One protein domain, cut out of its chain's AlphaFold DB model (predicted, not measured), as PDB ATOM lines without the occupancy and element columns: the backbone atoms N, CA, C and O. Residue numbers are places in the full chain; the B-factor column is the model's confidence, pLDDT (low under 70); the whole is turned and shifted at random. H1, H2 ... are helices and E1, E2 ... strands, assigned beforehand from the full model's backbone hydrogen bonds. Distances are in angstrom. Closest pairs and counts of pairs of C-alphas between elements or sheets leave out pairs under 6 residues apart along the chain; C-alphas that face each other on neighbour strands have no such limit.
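AT A GLANCE: This is residues 257 to 450 of the 577 residues of the protein "PKD domain-containing protein" of Flavobacteriaceae bacterium (UniProt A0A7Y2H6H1). A twisted sheet of three long strands, E2, E4 and E5, is the middle layer of one half of the domain: the small sheet E1 E3 faces it on one side to make a sandwich, and the long helix H1 covers its other face. On the side of H1 away from the sheet lies a helical part, in which H5 crosses H1 and H3 and H4 pack on H5; the short H2 is near the last residues of H1. The printed part has 194 residues, with five named helices and five named strands in the order E1 E2 H1 H2 H3 H4 H5 E3 E4 E5. Both sheets, E2 - E4 - E5 and E1 - E3, are antiparallel, and the class is mixed. The whole is compact, with a radius of gyration of the C-alphas of 18.4 A and spans of 56 by 43 by 29 A.

IN THESE COORDINATES: E1, residues 270 to 277, begins at C-alpha 270 (-10.827, 1.992, 65.150) and is 23.2 A long. E2 is residues 290 to 298, 25.8 A. H1, residues 302 to 324, runs 31.8 A from C-alpha 302 at (-28.312, -8.196, 53.254). H2 is residues 327 to 330, H3 342 to 349, H4 355 to 365 and H5 384 to 396, 17.9 A long. E3 is residues 409 to 412, E4 421 to 430, 28.5 A, and E5 441 to 449, 26.0 A, ending at C-alpha 449 (-23.387, -1.280, 62.631).

HOW THE PARTS SIT: E1 and E3 are antiparallel, with N 270 and O 412 2.8 A apart. This sheet and E2 E4 E5 form a sandwich, two sheets face to face, their best planes 5 degrees apart; the closest C-alphas of E1 and E4 are those of Val 274 and Ala 427, 7.1 A. Inner strand E4 is antiparallel to E2, with N 293 and O 426 at 2.9 A, and to E5, its hairpin partner, with N 425 and O 446 at 2.9 A. H1 is on this sheet, making two layers, a helix on one face of a sheet; its closest C-alpha pair with E5 is Thr 317 and Thr 441, 5.9 A. H2 is close to but not clearly touching H1, at C-alphas Thr 322 and Arg 328, 6.1 A. The hub, H5, touches H1 about perpendicular at 88 degrees, closest at C-alphas Ala 315 and Tyr 393, 3.7 A. With residues 394 to 396 alone it touches H3, at C-alphas Ala 346 and Met 395, 4.8 A. It touches H4 at a steep tilt of 52 degrees, opposite ways, closest at C-alphas Gln 360 and Thr 387, 4.9 A. Every O i to N i+4 pair is within hydrogen-bond range in H1, H3, H4 and H5; H2 is too short for one.

THE WHOLE: The C-alphas farthest apart, those of Gly 258 and Glu 373, are 57.7 A apart. The printed part has no cut. The long links are E1 to E2, H2 to H3, H4 to H5 and H5 to E3. The mean pLDDT of the printed part is 79.5; 34 residues are under 70, among them 298 to 317 and 399 to 404.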
ATOM      1  N   ASN A 257      -7.950  -4.445  64.764       90.69
ATOM      2  CA  ASN A 257      -7.095  -4.673  65.926       90.69
ATOM      3  C   ASN A 257      -7.941  -4.686  67.204       90.69
ATOM      4  O   ASN A 257      -8.691  -3.748  67.469       90.69
ATOM      5  N   GLY A 258      -7.780  -5.731  68.017       84.31
ATOM      6  CA  GLY A 258      -8.615  -5.958  69.203       84.31
ATOM      7  C   GLY A 258      -9.931  -6.690  68.912       84.31
ATOM      8  O   GLY A 258     -10.696  -6.929  69.840       84.31
ATOM      9  N   GLY A 259     -10.164  -7.098  67.661       87.00
ATOM     10  CA  GLY A 259     -11.368  -7.800  67.228       87.00
ATOM     11  C   GLY A 259     -12.437  -6.862  66.669       87.00
ATOM     12  O   GLY A 259     -12.427  -5.652  66.890       87.00
ATOM     13  N   ARG A 260     -13.381  -7.429  65.910       89.62
ATOM     14  CA  ARG A 260     -14.516  -6.678  65.361       89.62
ATOM     15  C   ARG A 260     -15.475  -6.295  66.503       89.62
ATOM     16  O   ARG A 260     -16.026  -7.207  67.132       89.62
ATOM     17  N   PRO A 261     -15.714  -4.995  66.759       90.81
ATOM     18  CA  PRO A 261     -16.660  -4.579  67.788       90.81
ATOM     19  C   PRO A 261     -18.097  -4.896  67.355       90.81
ATOM     20  O   PRO A 261     -18.373  -5.041  66.160       90.81
ATOM     21  N   SER A 262     -19.022  -4.984  68.315       90.88
ATOM     22  CA  SER A 262     -20.447  -5.193  68.013       90.88
ATOM     23  C   SER A 262     -21.053  -4.006  67.253       90.88
ATOM     24  O   SER A 262     -21.937  -4.209  66.430       90.88
ATOM     25  N   PHE A 263     -20.541  -2.793  67.479       92.56
ATOM     26  CA  PHE A 263     -20.917  -1.552  66.797       92.56
ATOM     27  C   PHE A 263     -19.761  -0.544  66.829       92.56
ATOM     28  O   PHE A 263     -18.836  -0.670  67.636       92.56
ATOM     29  N   TYR A 264     -19.797   0.484  65.980       92.38
ATOM     30  CA  TYR A 264     -18.824   1.574  66.044       92.38
ATOM     31  C   TYR A 264     -19.319   2.694  66.962       92.38
ATOM     32  O   TYR A 264     -20.480   3.090  66.912       92.38
ATOM     33  N   LEU A 265     -18.419   3.255  67.773       91.69
ATOM     34  CA  LEU A 265     -18.694   4.451  68.572       91.69
ATOM     35  C   LEU A 265     -18.164   5.693  67.835       91.69
ATOM     36  O   LEU A 265     -16.956   5.768  67.581       91.69
ATOM     37  N   PRO A 266     -19.017   6.678  67.496       91.44
ATOM     38  CA  PRO A 266     -18.572   7.899  66.832       91.44
ATOM     39  C   PRO A 266     -17.446   8.614  67.589       91.44
ATOM     40  O   PRO A 266     -17.517   8.811  68.801       91.44
ATOM     41  N   GLY A 267     -16.403   9.023  66.868       90.69
ATOM     42  CA  GLY A 267     -15.232   9.701  67.426       90.69
ATOM     43  C   GLY A 267     -14.208   8.781  68.096       90.69
ATOM     44  O   GLY A 267     -13.117   9.246  68.430       90.69
ATOM     45  N   ARG A 268     -14.503   7.487  68.273       90.50
ATOM     46  CA  ARG A 268     -13.551   6.542  68.856       90.50
ATOM     47  C   ARG A 268     -12.670   5.895  67.783       90.50
ATOM     48  O   ARG A 268     -13.202   5.248  66.890       90.50
ATOM     49  N   PRO A 269     -11.336   5.990  67.894       93.00
ATOM     50  CA  PRO A 269     -10.413   5.345  66.966       93.00
ATOM     51  C   PRO A 269     -10.661   3.839  66.804       93.00
ATOM     52  O   PRO A 269     -10.643   3.102  67.789       93.00
ATOM     53  N   LEU A 270     -10.813   3.391  65.558       94.31
ATOM     54  CA  LEU A 270     -10.827   1.992  65.150       94.31
ATOM     55  C   LEU A 270      -9.571   1.708  64.326       94.31
ATOM     56  O   LEU A 270      -9.375   2.298  63.263       94.31
ATOM     57  N   GLN A 271      -8.707   0.834  64.825       95.94
ATOM     58  CA  GLN A 271      -7.485   0.449  64.123       95.94
ATOM     59  C   GLN A 271      -7.746  -0.761  63.232       95.94
ATOM     60  O   GLN A 271      -8.398  -1.713  63.662       95.94
ATOM     61  N   TYR A 272      -7.206  -0.732  62.020       96.75
ATOM     62  CA  TYR A 272      -7.338  -1.822  61.062       96.75
ATOM     63  C   TYR A 272      -6.022  -2.083  60.329       96.75
ATOM     64  O   TYR A 272      -5.156  -1.203  60.228       96.75
ATOM     65  N   GLU A 273      -5.910  -3.291  59.794       97.50
ATOM     66  CA  GLU A 273      -4.813  -3.737  58.947       97.50
ATOM     67  C   GLU A 273      -5.369  -4.578  57.798       97.50
ATOM     68  O   GLU A 273      -6.229  -5.434  57.987       97.50
ATOM     69  N   VAL A 274      -4.908  -4.285  56.588       96.50
ATOM     70  CA  VAL A 274      -5.270  -4.988  55.363       96.50
ATOM     71  C   VAL A 274      -4.065  -5.779  54.898       96.50
ATOM     72  O   VAL A 274      -2.983  -5.216  54.705       96.50
ATOM     73  N   SER A 275      -4.267  -7.070  54.674       94.56
ATOM     74  CA  SER A 275      -3.283  -7.965  54.081       94.56
ATOM     75  C   SER A 275      -3.840  -8.576  52.800       94.56
ATOM     76  O   SER A 275      -5.052  -8.699  52.616       94.56
ATOM     77  N   VAL A 276      -2.938  -8.900  51.878       94.75
ATOM     78  CA  VAL A 276      -3.277  -9.549  50.613       94.75
ATOM     79  C   VAL A 276      -2.333 -10.720  50.412       94.75
ATOM     80  O   VAL A 276      -1.115 -10.550  50.496       94.75
ATOM     81  N   SER A 277      -2.903 -11.890  50.147       92.25
ATOM     82  CA  SER A 277      -2.185 -13.071  49.695       92.25
ATOM     83  C   SER A 277      -2.530 -13.312  48.232       92.25
ATOM     84  O   SER A 277      -3.685 -13.539  47.886       92.25
ATOM     85  N   ASP A 278      -1.533 -13.206  47.364       90.56
ATOM     86  CA  ASP A 278      -1.654 -13.520  45.943       90.56
ATOM     87  C   ASP A 278      -0.880 -14.828  45.706       90.56
ATOM     88  O   ASP A 278       0.352 -14.804  45.809       90.56
ATOM     89  N   PRO A 279      -1.568 -15.966  45.476       87.12
ATOM     90  CA  PRO A 279      -0.914 -17.265  45.329       87.12
ATOM     91  C   PRO A 279       0.111 -17.309  44.195       87.12
ATOM     92  O   PRO A 279       1.073 -18.065  44.290       87.12
ATOM     93  N   ASP A 280      -0.054 -16.468  43.172       86.94
ATOM     94  CA  ASP A 280       0.792 -16.478  41.980       86.94
ATOM     95  C   ASP A 280       2.049 -15.599  42.139       86.94
ATOM     96  O   ASP A 280       2.814 -15.397  41.188       86.94
ATOM     97  N   LYS A 281       2.270 -15.018  43.330       81.44
ATOM     98  CA  LYS A 281       3.387 -14.106  43.602       81.44
ATOM     99  C   LYS A 281       4.274 -14.564  44.746       81.44
ATOM    100  O   LYS A 281       3.865 -14.656  45.896       81.44
ATOM    101  N   ASP A 282       5.568 -14.636  44.446       77.25
ATOM    102  CA  ASP A 282       6.615 -14.881  45.445       77.25
ATOM    103  C   ASP A 282       6.891 -13.672  46.357       77.25
ATOM    104  O   ASP A 282       7.498 -13.808  47.422       77.25
ATOM    105  N   GLN A 283       6.519 -12.462  45.924       79.62
ATOM    106  CA  GLN A 283       6.784 -11.221  46.654       79.62
ATOM    107  C   GLN A 283       5.500 -10.628  47.238       79.62
ATOM    108  O   GLN A 283       4.469 -10.649  46.564       79.62
ATOM    109  N   PRO A 284       5.566 -10.015  48.437       84.56
ATOM    110  CA  PRO A 284       4.423  -9.331  49.024       84.56
ATOM    111  C   PRO A 284       3.849  -8.262  48.090       84.56
ATOM    112  O   PRO A 284       4.591  -7.489  47.473       84.56
ATOM    113  N   VAL A 285       2.520  -8.192  48.033       89.25
ATOM    114  CA  VAL A 285       1.801  -7.136  47.318       89.25
ATOM    115  C   VAL A 285       2.163  -5.776  47.912       89.25
ATOM    116  O   VAL A 285       2.231  -5.601  49.131       89.25
ATOM    117  N   LYS A 286       2.414  -4.798  47.042       87.69
ATOM    118  CA  LYS A 286       2.785  -3.456  47.476       87.69
ATOM    119  C   LYS A 286       1.568  -2.727  48.056       87.69
ATOM    120  O   LYS A 286       0.511  -2.742  47.422       87.69
ATOM    121  N   PRO A 287       1.696  -2.042  49.206       87.56
ATOM    122  CA  PRO A 287       0.585  -1.314  49.818       87.56
ATOM    123  C   PRO A 287      -0.097  -0.295  48.900       87.56
ATOM    124  O   PRO A 287      -1.299  -0.083  49.014       87.56
ATOM    125  N   GLU A 288       0.647   0.333  47.987       83.38
ATOM    126  CA  GLU A 288       0.110   1.299  47.023       83.38
ATOM    127  C   GLU A 288      -0.821   0.695  45.959       83.38
ATOM    128  O   GLU A 288      -1.605   1.435  45.363       83.38
ATOM    129  N   ASP A 289      -0.759  -0.621  45.744       82.69
ATOM    130  CA  ASP A 289      -1.613  -1.333  44.790       82.69
ATOM    131  C   ASP A 289      -2.924  -1.821  45.440       82.69
ATOM    132  O   ASP A 289      -3.813  -2.330  44.756       82.69
ATOM    133  N   ILE A 290      -3.061  -1.657  46.761       86.12
ATOM    134  CA  ILE A 290      -4.238  -2.051  47.535       86.12
ATOM    135  C   ILE A 290      -5.136  -0.831  47.721       86.12
ATOM    136  O   ILE A 290      -4.716   0.209  48.231       86.12
ATOM    137  N   TYR A 291      -6.400  -0.968  47.330       83.50
ATOM    138  CA  TYR A 291      -7.405   0.065  47.543       83.50
ATOM    139  C   TYR A 291      -8.179  -0.212  48.830       83.50
ATOM    140  O   TYR A 291      -8.678  -1.318  49.019       83.50
ATOM    141  N   VAL A 292      -8.295   0.797  49.696       87.25
ATOM    142  CA  VAL A 292      -9.030   0.743  50.964       87.25
ATOM    143  C   VAL A 292      -9.955   1.949  51.070       87.25
ATOM    144  O   VAL A 292      -9.546   3.092  50.853       87.25
ATOM    145  N   SER A 293     -11.204   1.700  51.446       84.94
ATOM    146  CA  SER A 293     -12.249   2.715  51.580       84.94
ATOM    147  C   SER A 293     -13.104   2.472  52.822       84.94
ATOM    148  O   SER A 293     -13.156   1.362  53.353       84.94
ATOM    149  N   VAL A 294     -13.746   3.541  53.293       87.75
ATOM    150  CA  VAL A 294     -14.753   3.487  54.353       87.75
ATOM    151  C   VAL A 294     -15.973   4.290  53.930       87.75
ATOM    152  O   VAL A 294     -15.883   5.484  53.609       87.75
ATOM    153  N   ASP A 295     -17.118   3.624  53.973       82.94
ATOM    154  CA  ASP A 295     -18.409   4.176  53.595       82.94
ATOM    155  C   ASP A 295     -19.453   3.901  54.676       82.94
ATOM    156  O   ASP A 295     -19.281   3.029  55.527       82.94
ATOM    157  N   TYR A 296     -20.528   4.686  54.669       82.19
ATOM    158  CA  TYR A 296     -21.655   4.527  55.585       82.19
ATOM    159  C   TYR A 296     -22.901   4.281  54.751       82.19
ATOM    160  O   TYR A 296     -23.290   5.143  53.964       82.19
ATOM    161  N   MET A 297     -23.507   3.111  54.916       74.12
ATOM    162  CA  MET A 297     -24.682   2.692  54.156       74.12
ATOM    163  C   MET A 297     -25.908   2.640  55.061       74.12
ATOM    164  O   MET A 297     -25.803   2.228  56.212       74.12
ATOM    165  N   GLN A 298     -27.064   3.051  54.543       69.75
ATOM    166  CA  GLN A 298     -28.336   2.996  55.258       69.75
ATOM    167  C   GLN A 298     -29.105   1.727  54.869       69.75
ATOM    168  O   GLN A 298     -29.228   1.418  53.685       69.75
ATOM    169  N   GLY A 299     -29.659   1.026  55.861       56.72
ATOM    170  CA  GLY A 299     -30.482  -0.166  55.651       56.72
ATOM    171  C   GLY A 299     -29.681  -1.463  55.771       56.72
ATOM    172  O   GLY A 299     -28.782  -1.740  54.983       56.72
ATOM    173  N   MET A 300     -30.034  -2.279  56.763       47.50
ATOM    174  CA  MET A 300     -29.442  -3.599  57.011       47.50
ATOM    175  C   MET A 300     -30.087  -4.710  56.173       47.50
ATOM    176  O   MET A 300     -30.148  -5.853  56.620       47.50
ATOM    177  N   ASP A 301     -30.576  -4.413  54.970       49.94
ATOM    178  CA  ASP A 301     -30.965  -5.515  54.101       49.94
ATOM    179  C   ASP A 301     -29.687  -6.147  53.533       49.94
ATOM    180  O   ASP A 301     -28.852  -5.455  52.938       49.94
ATOM    181  N   LYS A 302     -29.493  -7.454  53.744       43.03
ATOM    182  CA  LYS A 302     -28.312  -8.196  53.254       43.03
ATOM    183  C   LYS A 302     -28.142  -8.030  51.739       43.03
ATOM    184  O   LYS A 302     -27.019  -8.067  51.234       43.03
ATOM    185  N   VAL A 303     -29.245  -7.771  51.034       42.25
ATOM    186  CA  VAL A 303     -29.273  -7.432  49.607       42.25
ATOM    187  C   VAL A 303     -28.550  -6.107  49.327       42.25
ATOM    188  O   VAL A 303     -27.709  -6.059  48.436       42.25
ATOM    189  N   ASN A 304     -28.769  -5.055  50.122       40.56
ATOM    190  CA  ASN A 304     -28.102  -3.756  49.941       40.56
ATOM    191  C   ASN A 304     -26.604  -3.807  50.276       40.56
ATOM    192  O   ASN A 304     -25.804  -3.154  49.604       40.56
ATOM    193  N   GLN A 305     -26.205  -4.615  51.263       46.72
ATOM    194  CA  GLN A 305     -24.787  -4.855  51.569       46.72
ATOM    195  C   GLN A 305     -24.085  -5.585  50.416       46.72
ATOM    196  O   GLN A 305     -22.995  -5.185  50.007       46.72
ATOM    197  N   SER A 306     -24.734  -6.609  49.846       45.00
ATOM    198  CA  SER A 306     -24.235  -7.302  48.656       45.00
ATOM    199  C   SER A 306     -24.136  -6.356  47.460       45.00
ATOM    200  O   SER A 306     -23.091  -6.306  46.821       45.00
ATOM    201  N   LEU A 307     -25.152  -5.524  47.208       46.44
ATOM    202  CA  LEU A 307     -25.158  -4.566  46.100       46.44
ATOM    203  C   LEU A 307     -24.055  -3.503  46.225       46.44
ATOM    204  O   LEU A 307     -23.409  -3.194  45.226       46.44
ATOM    205  N   GLY A 308     -23.794  -2.973  47.425       46.28
ATOM    206  CA  GLY A 308     -22.692  -2.034  47.668       46.28
ATOM    207  C   GLY A 308     -21.319  -2.670  47.429       46.28
ATOM    208  O   GLY A 308     -20.509  -2.127  46.675       46.28
ATOM    209  N   HIS A 309     -21.080  -3.868  47.979       50.09
ATOM    210  CA  HIS A 309     -19.863  -4.645  47.713       50.09
ATOM    211  C   HIS A 309     -19.707  -5.006  46.242       50.09
ATOM    212  O   HIS A 309     -18.613  -4.886  45.698       50.09
ATOM    213  N   GLN A 310     -20.792  -5.398  45.580       51.03
ATOM    214  CA  GLN A 310     -20.807  -5.717  44.160       51.03
ATOM    215  C   GLN A 310     -20.561  -4.483  43.297       51.03
ATOM    216  O   GLN A 310     -19.897  -4.607  42.279       51.03
ATOM    217  N   GLN A 311     -21.041  -3.294  43.673       52.53
ATOM    218  CA  GLN A 311     -20.759  -2.055  42.942       52.53
ATOM    219  C   GLN A 311     -19.309  -1.598  43.121       52.53
ATOM    220  O   GLN A 311     -18.668  -1.229  42.137       52.53
ATOM    221  N   VAL A 312     -18.772  -1.665  44.343       55.19
ATOM    222  CA  VAL A 312     -17.364  -1.339  44.624       55.19
ATOM    223  C   VAL A 312     -16.448  -2.345  43.922       55.19
ATOM    224  O   VAL A 312     -15.581  -1.941  43.148       55.19
ATOM    225  N   SER A 313     -16.708  -3.647  44.077       58.53
ATOM    226  CA  SER A 313     -16.023  -4.725  43.354       58.53
ATOM    227  C   SER A 313     -16.121  -4.542  41.839       58.53
ATOM    228  O   SER A 313     -15.093  -4.548  41.172       58.53
ATOM    229  N   ALA A 314     -17.308  -4.262  41.289       64.50
ATOM    230  CA  ALA A 314     -17.489  -4.049  39.855       64.50
ATOM    231  C   ALA A 314     -16.720  -2.830  39.334       64.50
ATOM    232  O   ALA A 314     -16.176  -2.891  38.235       64.50
ATOM    233  N   ALA A 315     -16.629  -1.738  40.100       69.19
ATOM    234  CA  ALA A 315     -15.816  -0.582  39.729       69.19
ATOM    235  C   ALA A 315     -14.306  -0.886  39.785       69.19
ATOM    236  O   ALA A 315     -13.539  -0.413  38.947       69.19
ATOM    237  N   ILE A 316     -13.854  -1.710  40.729       67.06
ATOM    238  CA  ILE A 316     -12.446  -2.116  40.820       67.06
ATOM    239  C   ILE A 316     -12.091  -3.112  39.708       67.06
ATOM    240  O   ILE A 316     -11.111  -2.908  38.990       67.06
ATOM    241  N   THR A 317     -12.913  -4.137  39.487       68.62
ATOM    242  CA  THR A 317     -12.752  -5.087  38.379       68.62
ATOM    243  C   THR A 317     -12.881  -4.381  37.030       68.62
ATOM    244  O   THR A 317     -12.095  -4.629  36.121       68.62
ATOM    245  N   GLY A 318     -13.791  -3.416  36.905       77.56
ATOM    246  CA  GLY A 318     -13.895  -2.557  35.729       77.56
ATOM    247  C   GLY A 318     -12.611  -1.780  35.458       77.56
ATOM    248  O   GLY A 318     -12.143  -1.743  34.319       77.56
ATOM    249  N   LYS A 319     -11.981  -1.223  36.501       79.88
ATOM    250  CA  LYS A 319     -10.664  -0.586  36.387       79.88
ATOM    251  C   LYS A 319      -9.620  -1.566  35.870       79.88
ATOM    252  O   LYS A 319      -8.933  -1.252  34.897       79.88
ATOM    253  N   ALA A 320      -9.537  -2.745  36.477       66.69
ATOM    254  CA  ALA A 320      -8.612  -3.793  36.074       66.69
ATOM    255  C   ALA A 320      -8.791  -4.193  34.607       66.69
ATOM    256  O   ALA A 320      -7.816  -4.214  33.861       66.69
ATOM    257  N   LEU A 321     -10.028  -4.405  34.153       72.00
ATOM    258  CA  LEU A 321     -10.344  -4.699  32.755       72.00
ATOM    259  C   LEU A 321      -9.859  -3.578  31.829       72.00
ATOM    260  O   LEU A 321      -9.146  -3.838  30.862       72.00
ATOM    261  N   THR A 322     -10.144  -2.312  32.157       75.81
ATOM    262  CA  THR A 322      -9.667  -1.184  31.337       75.81
ATOM    263  C   THR A 322      -8.139  -1.068  31.270       75.81
ATOM    264  O   THR A 322      -7.609  -0.519  30.300       75.81
ATOM    265  N   GLN A 323      -7.426  -1.563  32.285       69.88
ATOM    266  CA  GLN A 323      -5.963  -1.565  32.356       69.88
ATOM    267  C   GLN A 323      -5.330  -2.824  31.750       69.88
ATOM    268  O   GLN A 323      -4.222  -2.746  31.221       69.88
ATOM    269  N   GLY A 324      -5.994  -3.973  31.830       55.09
ATOM    270  CA  GLY A 324      -5.533  -5.248  31.282       55.09
ATOM    271  C   GLY A 324      -5.771  -5.369  29.777       55.09
ATOM    272  O   GLY A 324      -5.030  -6.070  29.093       55.09
ATOM    273  N   MET A 325      -6.763  -4.648  29.253       70.06
ATOM    274  CA  MET A 325      -7.138  -4.652  27.838       70.06
ATOM    275  C   MET A 325      -6.470  -3.526  27.035       70.06
ATOM    276  O   MET A 325      -5.635  -2.766  27.527       70.06
ATOM    277  N   ASP A 326      -6.840  -3.404  25.763       69.56
ATOM    278  CA  ASP A 326      -6.397  -2.361  24.838       69.56
ATOM    279  C   ASP A 326      -6.991  -0.973  25.134       69.56
ATOM    280  O   ASP A 326      -6.474   0.027  24.629       69.56
ATOM    281  N   CYS A 327      -7.989  -0.864  26.022       73.69
ATOM    282  CA  CYS A 327      -8.583   0.416  26.422       73.69
ATOM    283  C   CYS A 327      -7.520   1.423  26.910       73.69
ATOM    284  O   CYS A 327      -7.572   2.602  26.546       73.69
ATOM    285  N   ARG A 328      -6.501   0.957  27.654       69.94
ATOM    286  CA  ARG A 328      -5.375   1.772  28.161       69.94
ATOM    287  C   ARG A 328      -4.560   2.480  27.078       69.94
ATOM    288  O   ARG A 328      -3.859   3.444  27.376       69.94
ATOM    289  N   ALA A 329      -4.587   1.978  25.842       66.50
ATOM    290  CA  ALA A 329      -3.817   2.549  24.742       66.50
ATOM    291  C   ALA A 329      -4.410   3.883  24.262       66.50
ATOM    292  O   ALA A 329      -3.679   4.734  23.754       66.50
ATOM    293  N   CYS A 330      -5.721   4.070  24.448       73.12
ATOM    294  CA  CYS A 330      -6.456   5.228  23.945       73.12
ATOM    295  C   CYS A 330      -7.122   6.052  25.048       73.12
ATOM    296  O   CYS A 330      -7.378   7.236  24.833       73.12
ATOM    297  N   HIS A 331      -7.395   5.461  26.209       82.06
ATOM    298  CA  HIS A 331      -8.037   6.115  27.341       82.06
ATOM    299  C   HIS A 331      -7.124   6.112  28.561       82.06
ATOM    300  O   HIS A 331      -6.434   5.137  28.857       82.06
ATOM    301  N   LYS A 332      -7.162   7.216  29.304       77.38
ATOM    302  CA  LYS A 332      -6.495   7.349  30.597       77.38
ATOM    303  C   LYS A 332      -7.505   7.809  31.637       77.38
ATOM    304  O   LYS A 332      -8.558   8.349  31.310       77.38
ATOM    305  N   GLU A 333      -7.194   7.596  32.909       80.81
ATOM    306  CA  GLU A 333      -8.146   7.867  33.987       80.81
ATOM    307  C   GLU A 333      -8.471   9.367  34.129       80.81
ATOM    308  O   GLU A 333      -9.639   9.732  34.247       80.81
ATOM    309  N   ASN A 334      -7.449  10.232  34.072       77.19
ATOM    310  CA  ASN A 334      -7.548  11.660  34.424       77.19
ATOM    311  C   ASN A 334      -7.118  12.643  33.342       77.19
ATOM    312  O   ASN A 334      -7.264  13.848  33.514       77.19
ATOM    313  N   GLU A 335      -6.529  12.156  32.263       74.44
ATOM    314  CA  GLU A 335      -5.991  13.016  31.222       74.44
ATOM    315  C   GLU A 335      -6.460  12.528  29.863       74.44
ATOM    316  O   GLU A 335      -6.625  11.330  29.626       74.44
ATOM    317  N   LYS A 336      -6.716  13.472  28.964       77.06
ATOM    318  CA  LYS A 336      -7.108  13.142  27.604       77.06
ATOM    319  C   LYS A 336      -5.949  12.444  26.891       77.06
ATOM    320  O   LYS A 336      -4.790  12.834  27.034       77.06
ATOM    321  N   SER A 337      -6.263  11.422  26.105       78.44
ATOM    322  CA  SER A 337      -5.310  10.751  25.223       78.44
ATOM    323  C   SER A 337      -5.867  10.771  23.796       78.44
ATOM    324  O   SER A 337      -6.259  11.836  23.317       78.44
ATOM    325  N   ILE A 338      -5.899   9.631  23.105       77.38
ATOM    326  CA  ILE A 338      -6.559   9.488  21.803       77.38
ATOM    327  C   ILE A 338      -8.081   9.627  21.979       77.38
ATOM    328  O   ILE A 338      -8.734  10.346  21.224       77.38
ATOM    329  N   GLY A 339      -8.629   8.986  23.011       76.75
ATOM    330  CA  GLY A 339      -9.995   9.157  23.494       76.75
ATOM    331  C   GLY A 339     -10.088  10.116  24.694       76.75
ATOM    332  O   GLY A 339      -9.064  10.555  25.235       76.75
ATOM    333  N   PRO A 340     -11.315  10.464  25.127       87.94
ATOM    334  CA  PRO A 340     -11.537  11.211  26.367       87.94
ATOM    335  C   PRO A 340     -11.037  10.422  27.583       87.94
ATOM    336  O   PRO A 340     -11.008   9.188  27.572       87.94
ATOM    337  N   SER A 341     -10.681  11.125  28.651       88.19
ATOM    338  CA  SER A 341     -10.389  10.478  29.929       88.19
ATOM    339  C   SER A 341     -11.639   9.829  30.529       88.19
ATOM    340  O   SER A 341     -12.763  10.284  30.295       88.19
ATOM    341  N   TYR A 342     -11.464   8.784  31.341       89.75
ATOM    342  CA  TYR A 342     -12.597   8.166  32.039       89.75
ATOM    343  C   TYR A 342     -13.303   9.163  32.965       89.75
ATOM    344  O   TYR A 342     -14.529   9.163  33.028       89.75
ATOM    345  N   SER A 343     -12.559  10.080  33.591       84.81
ATOM    346  CA  SER A 343     -13.134  11.146  34.420       84.81
ATOM    347  C   SER A 343     -13.985  12.140  33.611       84.81
ATOM    348  O   SER A 343     -15.038  12.564  34.079       84.81
ATOM    349  N   GLU A 344     -13.592  12.483  32.377       88.81
ATOM    350  CA  GLU A 344     -14.418  13.316  31.483       88.81
ATOM    351  C   GLU A 344     -15.707  12.597  31.070       88.81
ATOM    352  O   GLU A 344     -16.775  13.212  31.035       88.81
ATOM    353  N   ILE A 345     -15.623  11.293  30.785       91.62
ATOM    354  CA  ILE A 345     -16.798  10.475  30.469       91.62
ATOM    355  C   ILE A 345     -17.757  10.454  31.665       91.62
ATOM    356  O   ILE A 345     -18.937  10.766  31.504       91.62
ATOM    357  N   ALA A 346     -17.246  10.166  32.861       89.38
ATOM    358  CA  ALA A 346     -18.021  10.139  34.096       89.38
ATOM    359  C   ALA A 346     -18.722  11.475  34.363       89.38
ATOM    360  O   ALA A 346     -19.927  11.517  34.594       89.38
ATOM    361  N   ALA A 347     -17.983  12.584  34.260       88.56
ATOM    362  CA  ALA A 347     -18.517  13.925  34.471       88.56
ATOM    363  C   ALA A 347     -19.642  14.274  33.485       88.56
ATOM    364  O   ALA A 347     -20.608  14.934  33.868       88.56
ATOM    365  N   ARG A 348     -19.540  13.818  32.229       90.62
ATOM    366  CA  ARG A 348     -20.563  14.050  31.202       90.62
ATOM    367  C   ARG A 348     -21.864  13.301  31.488       90.62
ATOM    368  O   ARG A 348     -22.926  13.855  31.230       90.62
ATOM    369  N   TYR A 349     -21.782  12.064  31.975       91.06
ATOM    370  CA  TYR A 349     -22.948  11.184  32.131       91.06
ATOM    371  C   TYR A 349     -23.469  11.072  33.572       91.06
ATOM    372  O   TYR A 349     -24.428  10.350  33.811       91.06
ATOM    373  N   LYS A 350     -22.884  11.803  34.529       83.44
ATOM    374  CA  LYS A 350     -23.168  11.691  35.973       83.44
ATOM    375  C   LYS A 350     -24.651  11.804  36.377       83.44
ATOM    376  O   LYS A 350     -25.036  11.232  37.387       83.44
ATOM    377  N   GLU A 351     -25.465  12.554  35.629       83.75
ATOM    378  CA  GLU A 351     -26.896  12.789  35.925       83.75
ATOM    379  C   GLU A 351     -27.830  12.005  34.987       83.75
ATOM    380  O   GLU A 351     -29.050  12.136  35.068       83.75
ATOM    381  N   ASP A 352     -27.276  11.200  34.077       84.62
ATOM    382  CA  ASP A 352     -28.052  10.427  33.114       84.62
ATOM    383  C   ASP A 352     -28.382   9.044  33.690       84.62
ATOM    384  O   ASP A 352     -27.519   8.175  33.824       84.62
ATOM    385  N   SER A 353     -29.660   8.808  33.993       79.50
ATOM    386  CA  SER A 353     -30.142   7.518  34.503       79.50
ATOM    387  C   SER A 353     -29.947   6.357  33.516       79.50
ATOM    388  O   SER A 353     -29.986   5.195  33.917       79.50
ATOM    389  N   LYS A 354     -29.691   6.645  32.234       88.19
ATOM    390  CA  LYS A 354     -29.402   5.658  31.183       88.19
ATOM    391  C   LYS A 354     -27.907   5.509  30.896       88.19
ATOM    392  O   LYS A 354     -27.543   4.693  30.044       88.19
ATOM    393  N   ALA A 355     -27.042   6.235  31.611       86.12
ATOM    394  CA  ALA A 355     -25.594   6.232  31.408       86.12
ATOM    395  C   ALA A 355     -25.008   4.820  31.388       86.12
ATOM    396  O   ALA A 355     -24.245   4.476  30.490       86.12
ATOM    397  N   MET A 356     -25.409   3.975  32.339       83.75
ATOM    398  CA  MET A 356     -24.863   2.629  32.466       83.75
ATOM    399  C   MET A 356     -25.125   1.755  31.243       83.75
ATOM    400  O   MET A 356     -24.200   1.132  30.724       83.75
ATOM    401  N   VAL A 357     -26.368   1.715  30.767       85.25
ATOM    402  CA  VAL A 357     -26.745   0.925  29.586       85.25
ATOM    403  C   VAL A 357     -26.108   1.514  28.329       85.25
ATOM    404  O   VAL A 357     -25.618   0.786  27.465       85.25
ATOM    405  N   TYR A 358     -26.061   2.843  28.239       91.56
ATOM    406  CA  TYR A 358     -25.438   3.538  27.123       91.56
ATOM    407  C   TYR A 358     -23.936   3.244  27.021       91.56
ATOM    408  O   TYR A 358     -23.450   2.911  25.939       91.56
ATOM    409  N   LEU A 359     -23.200   3.335  28.132       92.00
ATOM    410  CA  LEU A 359     -21.760   3.084  28.166       92.00
ATOM    411  C   LEU A 359     -21.436   1.623  27.850       92.00
ATOM    412  O   LEU A 359     -20.545   1.378  27.041       92.00
ATOM    413  N   GLN A 360     -22.196   0.672  28.401       90.38
ATOM    414  CA  GLN A 360     -22.070  -0.750  28.063       90.38
ATOM    415  C   GLN A 360     -22.186  -0.974  26.555       90.38
ATOM    416  O   GLN A 360     -21.276  -1.511  25.924       90.38
ATOM    417  N   LYS A 361     -23.264  -0.462  25.953       89.44
ATOM    418  CA  LYS A 361     -23.495  -0.559  24.512       89.44
ATOM    419  C   LYS A 361     -22.364   0.082  23.704       89.44
ATOM    420  O   LYS A 361     -21.908  -0.495  22.721       89.44
ATOM    421  N   LYS A 362     -21.867   1.248  24.132       92.25
ATOM    422  CA  LYS A 362     -20.750   1.936  23.469       92.25
ATOM    423  C   LYS A 362     -19.438   1.163  23.523       92.25
ATOM    424  O   LYS A 362     -18.707   1.195  22.539       92.25
ATOM    425  N   VAL A 363     -19.150   0.461  24.615       90.88
ATOM    426  CA  VAL A 363     -17.959  -0.395  24.713       90.88
ATOM    427  C   VAL A 363     -18.044  -1.556  23.714       90.88
ATOM    428  O   VAL A 363     -17.076  -1.818  22.998       90.88
ATOM    429  N   VAL A 364     -19.212  -2.200  23.606       86.31
ATOM    430  CA  VAL A 364     -19.438  -3.336  22.696       86.31
ATOM    431  C   VAL A 364     -19.410  -2.909  21.227       86.31
ATOM    432  O   VAL A 364     -18.717  -3.527  20.424       86.31
ATOM    433  N   GLU A 365     -20.144  -1.856  20.868       88.25
ATOM    434  CA  GLU A 365     -20.373  -1.459  19.469       88.25
ATOM    435  C   GLU A 365     -19.316  -0.491  18.917       88.25
ATOM    436  O   GLU A 365     -19.192  -0.337  17.702       88.25
ATOM    437  N   GLY A 366     -18.557   0.175  19.790       83.38
ATOM    438  CA  GLY A 366     -17.671   1.269  19.407       83.38
ATOM    439  C   GLY A 366     -18.435   2.505  18.906       83.38
ATOM    440  O   GLY A 366     -19.615   2.730  19.202       83.38
ATOM    441  N   GLY A 367     -17.747   3.355  18.145       82.31
ATOM    442  CA  GLY A 367     -18.361   4.484  17.440       82.31
ATOM    443  C   GLY A 367     -17.538   5.769  17.445       82.31
ATOM    444  O   GLY A 367     -16.434   5.831  17.976       82.31
ATOM    445  N   SER A 368     -18.086   6.818  16.835       81.00
ATOM    446  CA  SER A 368     -17.449   8.134  16.685       81.00
ATOM    447  C   SER A 368     -18.463   9.274  16.883       81.00
ATOM    448  O   SER A 368     -19.658   9.035  17.067       81.00
ATOM    449  N   GLY A 369     -17.997  10.528  16.899       75.06
ATOM    450  CA  GLY A 369     -18.842  11.729  16.839       75.06
ATOM    451  C   GLY A 369     -19.218  12.357  18.185       75.06
ATOM    452  O   GLY A 369     -19.437  13.561  18.248       75.06
ATOM    453  N   VAL A 370     -19.234  11.595  19.284       83.50
ATOM    454  CA  VAL A 370     -19.599  12.134  20.617       83.50
ATOM    455  C   VAL A 370     -18.460  12.940  21.251       83.50
ATOM    456  O   VAL A 370     -18.704  13.931  21.937       83.50
ATOM    457  N   TRP A 371     -17.217  12.523  21.005       81.44
ATOM    458  CA  TRP A 371     -16.001  13.096  21.596       81.44
ATOM    459  C   TRP A 371     -15.008  13.611  20.539       81.44
ATOM    460  O   TRP A 371     -13.845  13.873  20.849       81.44
ATOM    461  N   GLY A 372     -15.471  13.760  19.293       77.50
ATOM    462  CA  GLY A 372     -14.676  14.161  18.132       77.50
ATOM    463  C   GLY A 372     -14.724  13.141  16.991       77.50
ATOM    464  O   GLY A 372     -15.550  12.227  16.983       77.50
ATOM    465  N   GLU A 373     -13.826  13.317  16.022       73.38
ATOM    466  CA  GLU A 373     -13.745  12.496  14.801       73.38
ATOM    467  C   GLU A 373     -13.031  11.152  15.009       73.38
ATOM    468  O   GLU A 373     -13.126  10.258  14.170       73.38
ATOM    469  N   VAL A 374     -12.336  10.987  16.139       69.56
ATOM    470  CA  VAL A 374     -11.633   9.748  16.485       69.56
ATOM    471  C   VAL A 374     -12.649   8.642  16.770       69.56
ATOM    472  O   VAL A 374     -13.529   8.788  17.620       69.56
ATOM    473  N   MET A 375     -12.524   7.531  16.044       79.19
ATOM    474  CA  MET A 375     -13.388   6.362  16.176       79.19
ATOM    475  C   MET A 375     -12.864   5.422  17.265       79.19
ATOM    476  O   MET A 375     -11.705   5.017  17.233       79.19
ATOM    477  N   MET A 376     -13.734   5.052  18.201       83.06
ATOM    478  CA  MET A 376     -13.495   3.980  19.162       83.06
ATOM    479  C   MET A 376     -13.809   2.627  18.499       83.06
ATOM    480  O   MET A 376     -14.935   2.452  18.020       83.06
ATOM    481  N   PRO A 377     -12.857   1.673  18.457       77.94
ATOM    482  CA  PRO A 377     -13.107   0.311  17.989       77.94
ATOM    483  C   PRO A 377     -14.166  -0.424  18.825       77.94
ATOM    484  O   PRO A 377     -14.350  -0.140  20.008       77.94
ATOM    485  N   ALA A 378     -14.847  -1.383  18.199       81.50
ATOM    486  CA  ALA A 378     -15.838  -2.237  18.846       81.50
ATOM    487  C   ALA A 378     -15.172  -3.375  19.640       81.50
ATOM    488  O   ALA A 378     -14.211  -3.980  19.158       81.50
ATOM    489  N   HIS A 379     -15.738  -3.732  20.797       81.00
ATOM    490  CA  HIS A 379     -15.297  -4.865  21.624       81.00
ATOM    491  C   HIS A 379     -16.406  -5.933  21.739       81.00
ATOM    492  O   HIS A 379     -16.870  -6.228  22.841       81.00
ATOM    493  N   PRO A 380     -16.838  -6.572  20.629       74.44
ATOM    494  CA  PRO A 380     -17.992  -7.481  20.610       74.44
ATOM    495  C   PRO A 380     -17.783  -8.786  21.394       74.44
ATOM    496  O   PRO A 380     -18.713  -9.569  21.555       74.44
ATOM    497  N   LYS A 381     -16.552  -9.054  21.843       69.00
ATOM    498  CA  LYS A 381     -16.205 -10.246  22.627       69.00
ATOM    499  C   LYS A 381     -16.413 -10.065  24.133       69.00
ATOM    500  O   LYS A 381     -16.393 -11.067  24.847       69.00
ATOM    501  N   LEU A 382     -16.597  -8.825  24.596       71.50
ATOM    502  CA  LEU A 382     -16.877  -8.533  25.998       71.50
ATOM    503  C   LEU A 382     -18.294  -8.962  26.374       71.50
ATOM    504  O   LEU A 382     -19.232  -8.794  25.595       71.50
ATOM    505  N   THR A 383     -18.453  -9.515  27.572       73.88
ATOM    506  CA  THR A 383     -19.769  -9.886  28.101       73.88
ATOM    507  C   THR A 383     -20.546  -8.670  28.602       73.88
ATOM    508  O   THR A 383     -19.984  -7.604  28.878       73.88
ATOM    509  N   ALA A 384     -21.860  -8.842  28.775       71.69
ATOM    510  CA  ALA A 384     -22.698  -7.861  29.463       71.69
ATOM    511  C   ALA A 384     -22.135  -7.533  30.856       71.69
ATOM    512  O   ALA A 384     -22.020  -6.369  31.218       71.69
ATOM    513  N   GLU A 385     -21.673  -8.545  31.593       71.62
ATOM    514  CA  GLU A 385     -21.077  -8.352  32.915       71.62
ATOM    515  C   GLU A 385     -19.755  -7.567  32.872       71.62
ATOM    516  O   GLU A 385     -19.582  -6.613  33.626       71.62
ATOM    517  N   GLU A 386     -18.835  -7.890  31.958       73.31
ATOM    518  CA  GLU A 386     -17.559  -7.167  31.828       73.31
ATOM    519  C   GLU A 386     -17.778  -5.705  31.427       73.31
ATOM    520  O   GLU A 386     -17.156  -4.791  31.972       73.31
ATOM    521  N   THR A 387     -18.697  -5.458  30.493       82.94
ATOM    522  CA  THR A 387     -19.034  -4.088  30.093       82.94
ATOM    523  C   THR A 387     -19.761  -3.329  31.195       82.94
ATOM    524  O   THR A 387     -19.525  -2.127  31.346       82.94
ATOM    525  N   ARG A 388     -20.592  -4.002  32.003       80.50
ATOM    526  CA  ARG A 388     -21.209  -3.427  33.203       80.50
ATOM    527  C   ARG A 388     -20.138  -3.001  34.196       80.50
ATOM    528  O   ARG A 388     -20.167  -1.856  34.622       80.50
ATOM    529  N   GLN A 389     -19.160  -3.858  34.486       79.44
ATOM    530  CA  GLN A 389     -18.037  -3.552  35.379       79.44
ATOM    531  C   GLN A 389     -17.220  -2.353  34.874       79.44
ATOM    532  O   GLN A 389     -17.006  -1.392  35.613       79.44
ATOM    533  N   ILE A 390     -16.839  -2.339  33.591       84.69
ATOM    534  CA  ILE A 390     -16.127  -1.209  32.963       84.69
ATOM    535  C   ILE A 390     -16.934   0.090  33.078       84.69
ATOM    536  O   ILE A 390     -16.393   1.131  33.448       84.69
ATOM    537  N   ALA A 391     -18.230   0.053  32.774       88.56
ATOM    538  CA  ALA A 391     -19.075   1.234  32.860       88.56
ATOM    539  C   ALA A 391     -19.300   1.673  34.320       88.56
ATOM    540  O   ALA A 391     -19.275   2.874  34.585       88.56
ATOM    541  N   SER A 392     -19.414   0.740  35.272       82.44
ATOM    542  CA  SER A 392     -19.479   1.028  36.709       82.44
ATOM    543  C   SER A 392     -18.209   1.721  37.197       82.44
ATOM    544  O   SER A 392     -18.305   2.711  37.916       82.44
ATOM    545  N   TYR A 393     -17.034   1.276  36.744       85.06
ATOM    546  CA  TYR A 393     -15.765   1.955  37.012       85.06
ATOM    547  C   TYR A 393     -15.738   3.377  36.455       85.06
ATOM    548  O   TYR A 393     -15.391   4.318  37.160       85.06
ATOM    549  N   ILE A 394     -16.109   3.557  35.187       89.00
ATOM    550  CA  ILE A 394     -16.125   4.887  34.576       89.00
ATOM    551  C   ILE A 394     -17.063   5.799  35.370       89.00
ATOM    552  O   ILE A 394     -16.661   6.887  35.767       89.00
ATOM    553  N   MET A 395     -18.282   5.345  35.661       85.31
ATOM    554  CA  MET A 395     -19.271   6.129  36.402       85.31
ATOM    555  C   MET A 395     -18.849   6.413  37.844       85.31
ATOM    556  O   MET A 395     -19.168   7.483  38.354       85.31
ATOM    557  N   SER A 396     -18.061   5.544  38.485       80.00
ATOM    558  CA  SER A 396     -17.545   5.816  39.832       80.00
ATOM    559  C   SER A 396     -16.591   7.017  39.880       80.00
ATOM    560  O   SER A 396     -16.302   7.532  40.959       80.00
ATOM    561  N   LEU A 397     -16.099   7.501  38.734       78.94
ATOM    562  CA  LEU A 397     -15.229   8.679  38.655       78.94
ATOM    563  C   LEU A 397     -15.998  10.016  38.642       78.94
ATOM    564  O   LEU A 397     -15.365  11.067  38.561       78.94
ATOM    565  N   SER A 398     -17.337  10.020  38.715       70.44
ATOM    566  CA  SER A 398     -18.156  11.239  38.587       70.44
ATOM    567  C   SER A 398     -18.268  12.098  39.860       70.44
ATOM    568  O   SER A 398     -18.885  13.164  39.821       70.44
ATOM    569  N   GLY A 399     -17.695  11.659  40.988       56.22
ATOM    570  CA  GLY A 399     -17.722  12.369  42.274       56.22
ATOM    571  C   GLY A 399     -16.549  13.339  42.457       56.22
ATOM    572  O   GLY A 399     -15.388  12.954  42.339       56.22
ATOM    573  N   GLN A 400     -16.845  14.600  42.791       40.38
ATOM    574  CA  GLN A 400     -15.862  15.684  42.948       40.38
ATOM    575  C   GLN A 400     -14.963  15.596  44.197       40.38
ATOM    576  O   GLN A 400     -14.130  16.473  44.399       40.38
ATOM    577  N   GLU A 401     -15.036  14.524  44.980       44.53
ATOM    578  CA  GLU A 401     -13.971  14.156  45.907       44.53
ATOM    579  C   GLU A 401     -13.664  12.677  45.724       44.53
ATOM    580  O   GLU A 401     -14.352  11.799  46.242       44.53
ATOM    581  N   ARG A 402     -12.591  12.388  44.985       51.34
ATOM    582  CA  ARG A 402     -11.903  11.108  45.125       51.34
ATOM    583  C   ARG A 402     -11.517  10.996  46.594       51.34
ATOM    584  O   ARG A 402     -10.521  11.602  46.997       51.34
ATOM    585  N   LYS A 403     -12.265  10.234  47.394       56.41
ATOM    586  CA  LYS A 403     -11.728   9.768  48.670       56.41
ATOM    587  C   LYS A 403     -10.489   8.959  48.311       56.41
ATOM    588  O   LYS A 403     -10.572   7.888  47.711       56.41
ATOM    589  N   LYS A 404      -9.325   9.558  48.555       69.56
ATOM    590  CA  LYS A 404      -8.038   8.901  48.362       69.56
ATOM    591  C   LYS A 404      -8.089   7.592  49.143       69.56
ATOM    592  O   LYS A 404      -8.600   7.592  50.262       69.56
ATOM    593  N   SER A 405      -7.569   6.517  48.548       83.12
ATOM    594  CA  SER A 405      -7.439   5.244  49.255       83.12
ATOM    595  C   SER A 405      -6.826   5.491  50.625       83.12
ATOM    596  O   SER A 405      -5.827   6.215  50.743       83.12
ATOM    597  N   LEU A 406      -7.432   4.903  51.646       89.88
ATOM    598  CA  LEU A 406      -6.828   4.861  52.961       89.88
ATOM    599  C   LEU A 406      -5.551   3.993  52.900       89.88
ATOM    600  O   LEU A 406      -5.412   3.169  51.989       89.88
ATOM    601  N   PRO A 407      -4.577   4.202  53.806       94.50
ATOM    602  CA  PRO A 407      -3.416   3.319  53.898       94.50
ATOM    603  C   PRO A 407      -3.845   1.890  54.258       94.50
ATOM    604  O   PRO A 407      -4.864   1.690  54.904       94.50
ATOM    605  N   THR A 408      -3.040   0.884  53.921       93.88
ATOM    606  CA  THR A 408      -3.341  -0.518  54.271       93.88
ATOM    607  C   THR A 408      -3.324  -0.788  55.773       93.88
ATOM    608  O   THR A 408      -3.918  -1.753  56.231       93.88
ATOM    609  N   LYS A 409      -2.684   0.078  56.559       96.38
ATOM    610  CA  LYS A 409      -2.718   0.060  58.019       96.38
ATOM    611  C   LYS A 409      -2.992   1.461  58.527       96.38
ATOM    612  O   LYS A 409      -2.303   2.410  58.141       96.38
ATOM    613  N   GLY A 410      -3.969   1.602  59.411       95.12
ATOM    614  CA  GLY A 410      -4.322   2.920  59.910       95.12
ATOM    615  C   GLY A 410      -5.409   2.923  60.964       95.12
ATOM    616  O   GLY A 410      -5.780   1.902  61.539       95.12
ATOM    617  N   THR A 411      -5.907   4.129  61.204       96.12
ATOM    618  CA  THR A 411      -6.949   4.410  62.183       96.12
ATOM    619  C   THR A 411      -8.098   5.116  61.482       96.12
ATOM    620  O   THR A 411      -7.898   6.169  60.877       96.12
ATOM    621  N   ILE A 412      -9.297   4.558  61.591       95.00
ATOM    622  CA  ILE A 412     -10.550   5.200  61.197       95.00
ATOM    623  C   ILE A 412     -11.125   5.872  62.441       95.00
ATOM    624  O   ILE A 412     -11.151   5.278  63.515       95.00
ATOM    625  N   ILE A 413     -11.581   7.113  62.308       94.62
ATOM    626  CA  ILE A 413     -12.376   7.784  63.338       94.62
ATOM    627  C   ILE A 413     -13.815   7.782  62.823       94.62
ATOM    628  O   ILE A 413     -14.108   8.550  61.905       94.62
ATOM    629  N   PRO A 414     -14.696   6.909  63.344       93.50
ATOM    630  CA  PRO A 414     -16.053   6.800  62.848       93.50
ATOM    631  C   PRO A 414     -16.824   8.108  63.020       93.50
ATOM    632  O   PRO A 414     -16.749   8.768  64.061       93.50
ATOM    633  N   GLU A 415     -17.580   8.480  62.000       90.75
ATOM    634  CA  GLU A 415     -18.417   9.670  61.990       90.75
ATOM    635  C   GLU A 415     -19.760   9.379  62.661       90.75
ATOM    636  O   GLU A 415     -20.301   8.274  62.574       90.75
ATOM    637  N   ARG A 416     -20.353  10.395  63.294       88.75
ATOM    638  CA  ARG A 416     -21.751  10.299  63.718       88.75
ATOM    639  C   ARG A 416     -22.636  10.313  62.469       88.75
ATOM    640  O   ARG A 416     -22.570  11.254  61.681       88.75
ATOM    641  N   LYS A 417     -23.469   9.286  62.325       87.88
ATOM    642  CA  LYS A 417     -24.517   9.179  61.303       87.88
ATOM    643  C   LYS A 417     -25.871   9.004  61.974       87.88
ATOM    644  O   LYS A 417     -25.936   8.786  63.186       87.88
ATOM    645  N   GLU A 418     -26.930   9.135  61.184       80.88
ATOM    646  CA  GLU A 418     -28.272   8.813  61.657       80.88
ATOM    647  C   GLU A 418     -28.358   7.320  62.032       80.88
ATOM    648  O   GLU A 418     -27.673   6.499  61.419       80.88
ATOM    649  N   PRO A 419     -29.182   6.949  63.019       76.88
ATOM    650  CA  PRO A 419     -29.388   5.557  63.421       76.88
ATOM    651  C   PRO A 419     -29.768   4.637  62.248       76.88
ATOM    652  O   PRO A 419     -30.497   5.052  61.344       76.88
ATOM    653  N   GLY A 420     -29.292   3.389  62.266       74.50
ATOM    654  CA  GLY A 420     -29.522   2.402  61.203       74.50
ATOM    655  C   GLY A 420     -28.509   2.455  60.052       74.50
ATOM    656  O   GLY A 420     -28.721   1.811  59.019       74.50
ATOM    657  N   HIS A 421     -27.423   3.219  60.210       83.38
ATOM    658  CA  HIS A 421     -26.288   3.181  59.292       83.38
ATOM    659  C   HIS A 421     -25.305   2.075  59.679       83.38
ATOM    660  O   HIS A 421     -25.058   1.797  60.849       83.38
ATOM    661  N   VAL A 422     -24.669   1.491  58.674       83.88
ATOM    662  CA  VAL A 422     -23.580   0.535  58.836       83.88
ATOM    663  C   VAL A 422     -22.325   1.151  58.243       83.88
ATOM    664  O   VAL A 422     -22.317   1.566  57.084       83.88
ATOM    665  N   MET A 423     -21.261   1.218  59.039       89.12
ATOM    666  CA  MET A 423     -19.934   1.556  58.546       89.12
ATOM    667  C   MET A 423     -19.348   0.329  57.859       89.12
ATOM    668  O   MET A 423     -19.271  -0.744  58.457       89.12
ATOM    669  N   VAL A 424     -18.909   0.485  56.619       87.44
ATOM    670  CA  VAL A 424     -18.374  -0.602  55.810       87.44
ATOM    671  C   VAL A 424     -16.974  -0.242  55.356       87.44
ATOM    672  O   VAL A 424     -16.763   0.736  54.641       87.44
ATOM    673  N   ILE A 425     -16.011  -1.039  55.810       89.00
ATOM    674  CA  ILE A 425     -14.614  -0.950  55.401       89.00
ATOM    675  C   ILE A 425     -14.438  -1.939  54.261       89.00
ATOM    676  O   ILE A 425     -14.649  -3.133  54.463       89.00
ATOM    677  N   THR A 426     -14.054  -1.449  53.086       83.81
ATOM    678  CA  THR A 426     -13.827  -2.284  51.902       83.81
ATOM    679  C   THR A 426     -12.372  -2.193  51.490       83.81
ATOM    680  O   THR A 426     -11.832  -1.092  51.357       83.81
ATOM    681  N   ALA A 427     -11.752  -3.345  51.258       86.56
ATOM    682  CA  ALA A 427     -10.412  -3.456  50.720       86.56
ATOM    683  C   ALA A 427     -10.419  -4.341  49.479       86.56
ATOM    684  O   ALA A 427     -11.153  -5.327  49.407       86.56
ATOM    685  N   SER A 428      -9.588  -3.998  48.506       83.62
ATOM    686  CA  SER A 428      -9.490  -4.757  47.270       83.62
ATOM    687  C   SER A 428      -8.102  -4.702  46.674       83.62
ATOM    688  O   SER A 428      -7.420  -3.674  46.759       83.62
ATOM    689  N   TYR A 429      -7.755  -5.764  45.969       84.38
ATOM    690  CA  TYR A 429      -6.535  -5.863  45.199       84.38
ATOM    691  C   TYR A 429      -6.835  -6.511  43.856       84.38
ATOM    692  O   TYR A 429      -7.607  -7.462  43.794       84.38
ATOM    693  N   THR A 430      -6.237  -5.988  42.786       79.81
ATOM    694  CA  THR A 430      -6.260  -6.655  41.484       79.81
ATOM    695  C   THR A 430      -4.849  -7.057  41.103       79.81
ATOM    696  O   THR A 430      -3.959  -6.205  41.040       79.81
ATOM    697  N   ASP A 431      -4.658  -8.343  40.840       83.38
ATOM    698  CA  ASP A 431      -3.404  -8.846  40.304       83.38
ATOM    699  C   ASP A 431      -3.233  -8.402  38.826       83.38
ATOM    700  O   ASP A 431      -4.195  -8.013  38.164       83.38
ATOM    701  N   PRO A 432      -2.008  -8.372  38.279       77.38
ATOM    702  CA  PRO A 432      -1.756  -7.902  36.914       77.38
ATOM    703  C   PRO A 432      -2.152  -8.902  35.807       77.38
ATOM    704  O   PRO A 432      -1.969  -8.587  34.628       77.38
ATOM    705  N   GLY A 433      -2.670 -10.077  36.160       74.56
ATOM    706  CA  GLY A 433      -2.852 -11.241  35.301       74.56
ATOM    707  C   GLY A 433      -1.542 -11.985  35.027       74.56
ATOM    708  O   GLY A 433      -0.440 -11.498  35.303       74.56
ATOM    709  N   SER A 434      -1.660 -13.156  34.397       72.06
ATOM    710  CA  SER A 434      -0.528 -13.997  33.998       72.06
ATOM    711  C   SER A 434      -0.693 -14.521  32.566       72.06
ATOM    712  O   SER A 434      -1.605 -15.282  32.236       72.06
ATOM    713  N   GLY A 435       0.193 -14.093  31.662       71.38
ATOM    714  CA  GLY A 435       0.147 -14.482  30.249       71.38
ATOM    715  C   GLY A 435      -1.155 -14.060  29.551       71.38
ATOM    716  O   GLY A 435      -1.382 -12.873  29.338       71.38
ATOM    717  N   ASN A 436      -1.979 -15.040  29.159       72.12
ATOM    718  CA  ASN A 436      -3.298 -14.829  28.539       72.12
ATOM    719  C   ASN A 436      -4.464 -14.907  29.544       72.12
ATOM    720  O   ASN A 436      -5.624 -14.777  29.145       72.12
ATOM    721  N   ALA A 437      -4.183 -15.183  30.817       74.56
ATOM    722  CA  ALA A 437      -5.185 -15.157  31.869       74.56
ATOM    723  C   ALA A 437      -5.502 -13.703  32.240       74.56
ATOM    724  O   ALA A 437      -4.603 -12.862  32.321       74.56
ATOM    725  N   LEU A 438      -6.788 -13.397  32.418       75.69
ATOM    726  CA  LEU A 438      -7.218 -12.054  32.794       75.69
ATOM    727  C   LEU A 438      -6.809 -11.739  34.244       75.69
ATOM    728  O   LEU A 438      -6.824 -12.651  35.073       75.69
ATOM    729  N   PRO A 439      -6.522 -10.460  34.554       76.06
ATOM    730  CA  PRO A 439      -6.457  -9.957  35.925       76.06
ATOM    731  C   PRO A 439      -7.670 -10.385  36.756       76.06
ATOM    732  O   PRO A 439      -8.804 -10.299  36.269       76.06
ATOM    733  N   LEU A 440      -7.452 -10.784  38.007       78.06
ATOM    734  CA  LEU A 440      -8.507 -11.088  38.969       78.06
ATOM    735  C   LEU A 440      -8.482 -10.087  40.125       78.06
ATOM    736  O   LEU A 440      -7.453  -9.524  40.492       78.06
ATOM    737  N   THR A 441      -9.658  -9.828  40.695       78.44
ATOM    738  CA  THR A 441      -9.810  -8.900  41.817       78.44
ATOM    739  C   THR A 441     -10.264  -9.661  43.050       78.44
ATOM    740  O   THR A 441     -11.368 -10.199  43.078       78.44
ATOM    741  N   GLY A 442      -9.442  -9.631  44.092       79.31
ATOM    742  CA  GLY A 442      -9.832 -10.009  45.440       79.31
ATOM    743  C   GLY A 442     -10.490  -8.827  46.141       79.31
ATOM    744  O   GLY A 442     -10.007  -7.694  46.046       79.31
ATOM    745  N   VAL A 443     -11.591  -9.073  46.847       80.62
ATOM    746  CA  VAL A 443     -12.297  -8.056  47.635       80.62
ATOM    747  C   VAL A 443     -12.637  -8.632  48.998       80.62
ATOM    748  O   VAL A 443     -13.086  -9.768  49.109       80.62
ATOM    749  N   SER A 444     -12.452  -7.821  50.030       84.06
ATOM    750  CA  SER A 444     -12.853  -8.132  51.394       84.06
ATOM    751  C   SER A 444     -13.560  -6.949  52.002       84.06
ATOM    752  O   SER A 444     -13.351  -5.797  51.603       84.06
ATOM    753  N   SER A 445     -14.445  -7.221  52.950       84.94
ATOM    754  CA  SER A 445     -15.196  -6.166  53.601       84.94
ATOM    755  C   SER A 445     -15.618  -6.509  55.012       84.94
ATOM    756  O   SER A 445     -16.038  -7.625  55.307       84.94
ATOM    757  N   VAL A 446     -15.550  -5.503  55.879       88.50
ATOM    758  CA  VAL A 446     -15.979  -5.588  57.271       88.50
ATOM    759  C   VAL A 446     -17.053  -4.540  57.509       88.50
ATOM    760  O   VAL A 446     -16.806  -3.340  57.408       88.50
ATOM    761  N   SER A 447     -18.250  -5.016  57.841       88.50
ATOM    762  CA  SER A 447     -19.397  -4.178  58.191       88.50
ATOM    763  C   SER A 447     -19.516  -4.042  59.706       88.50
ATOM    764  O   SER A 447     -19.436  -5.033  60.428       88.50
ATOM    765  N   ILE A 448     -19.720  -2.839  60.220       90.56
ATOM    766  CA  ILE A 448     -19.885  -2.568  61.649       90.56
ATOM    767  C   ILE A 448     -21.112  -1.659  61.795       90.56
ATOM    768  O   ILE A 448     -21.092  -0.555  61.246       90.56
ATOM    769  N   PRO A 449     -22.190  -2.100  62.468       89.75
ATOM    770  CA  PRO A 449     -23.387  -1.280  62.631       89.75
ATOM    771  C   PRO A 449     -23.105  -0.071  63.530       89.75
ATOM    772  O   PRO A 449     -22.106  -0.037  64.257       89.75
ATOM    773  N   ASP A 450     -23.974   0.936  63.467       90.88
ATOM    774  CA  ASP A 450     -23.915   2.064  64.386       90.88
ATOM    775  C   ASP A 450     -24.192   1.642  65.835       90.88
ATOM    776  O   ASP A 450     -24.640   0.536  66.128       90.88
TER     777      ASP A 450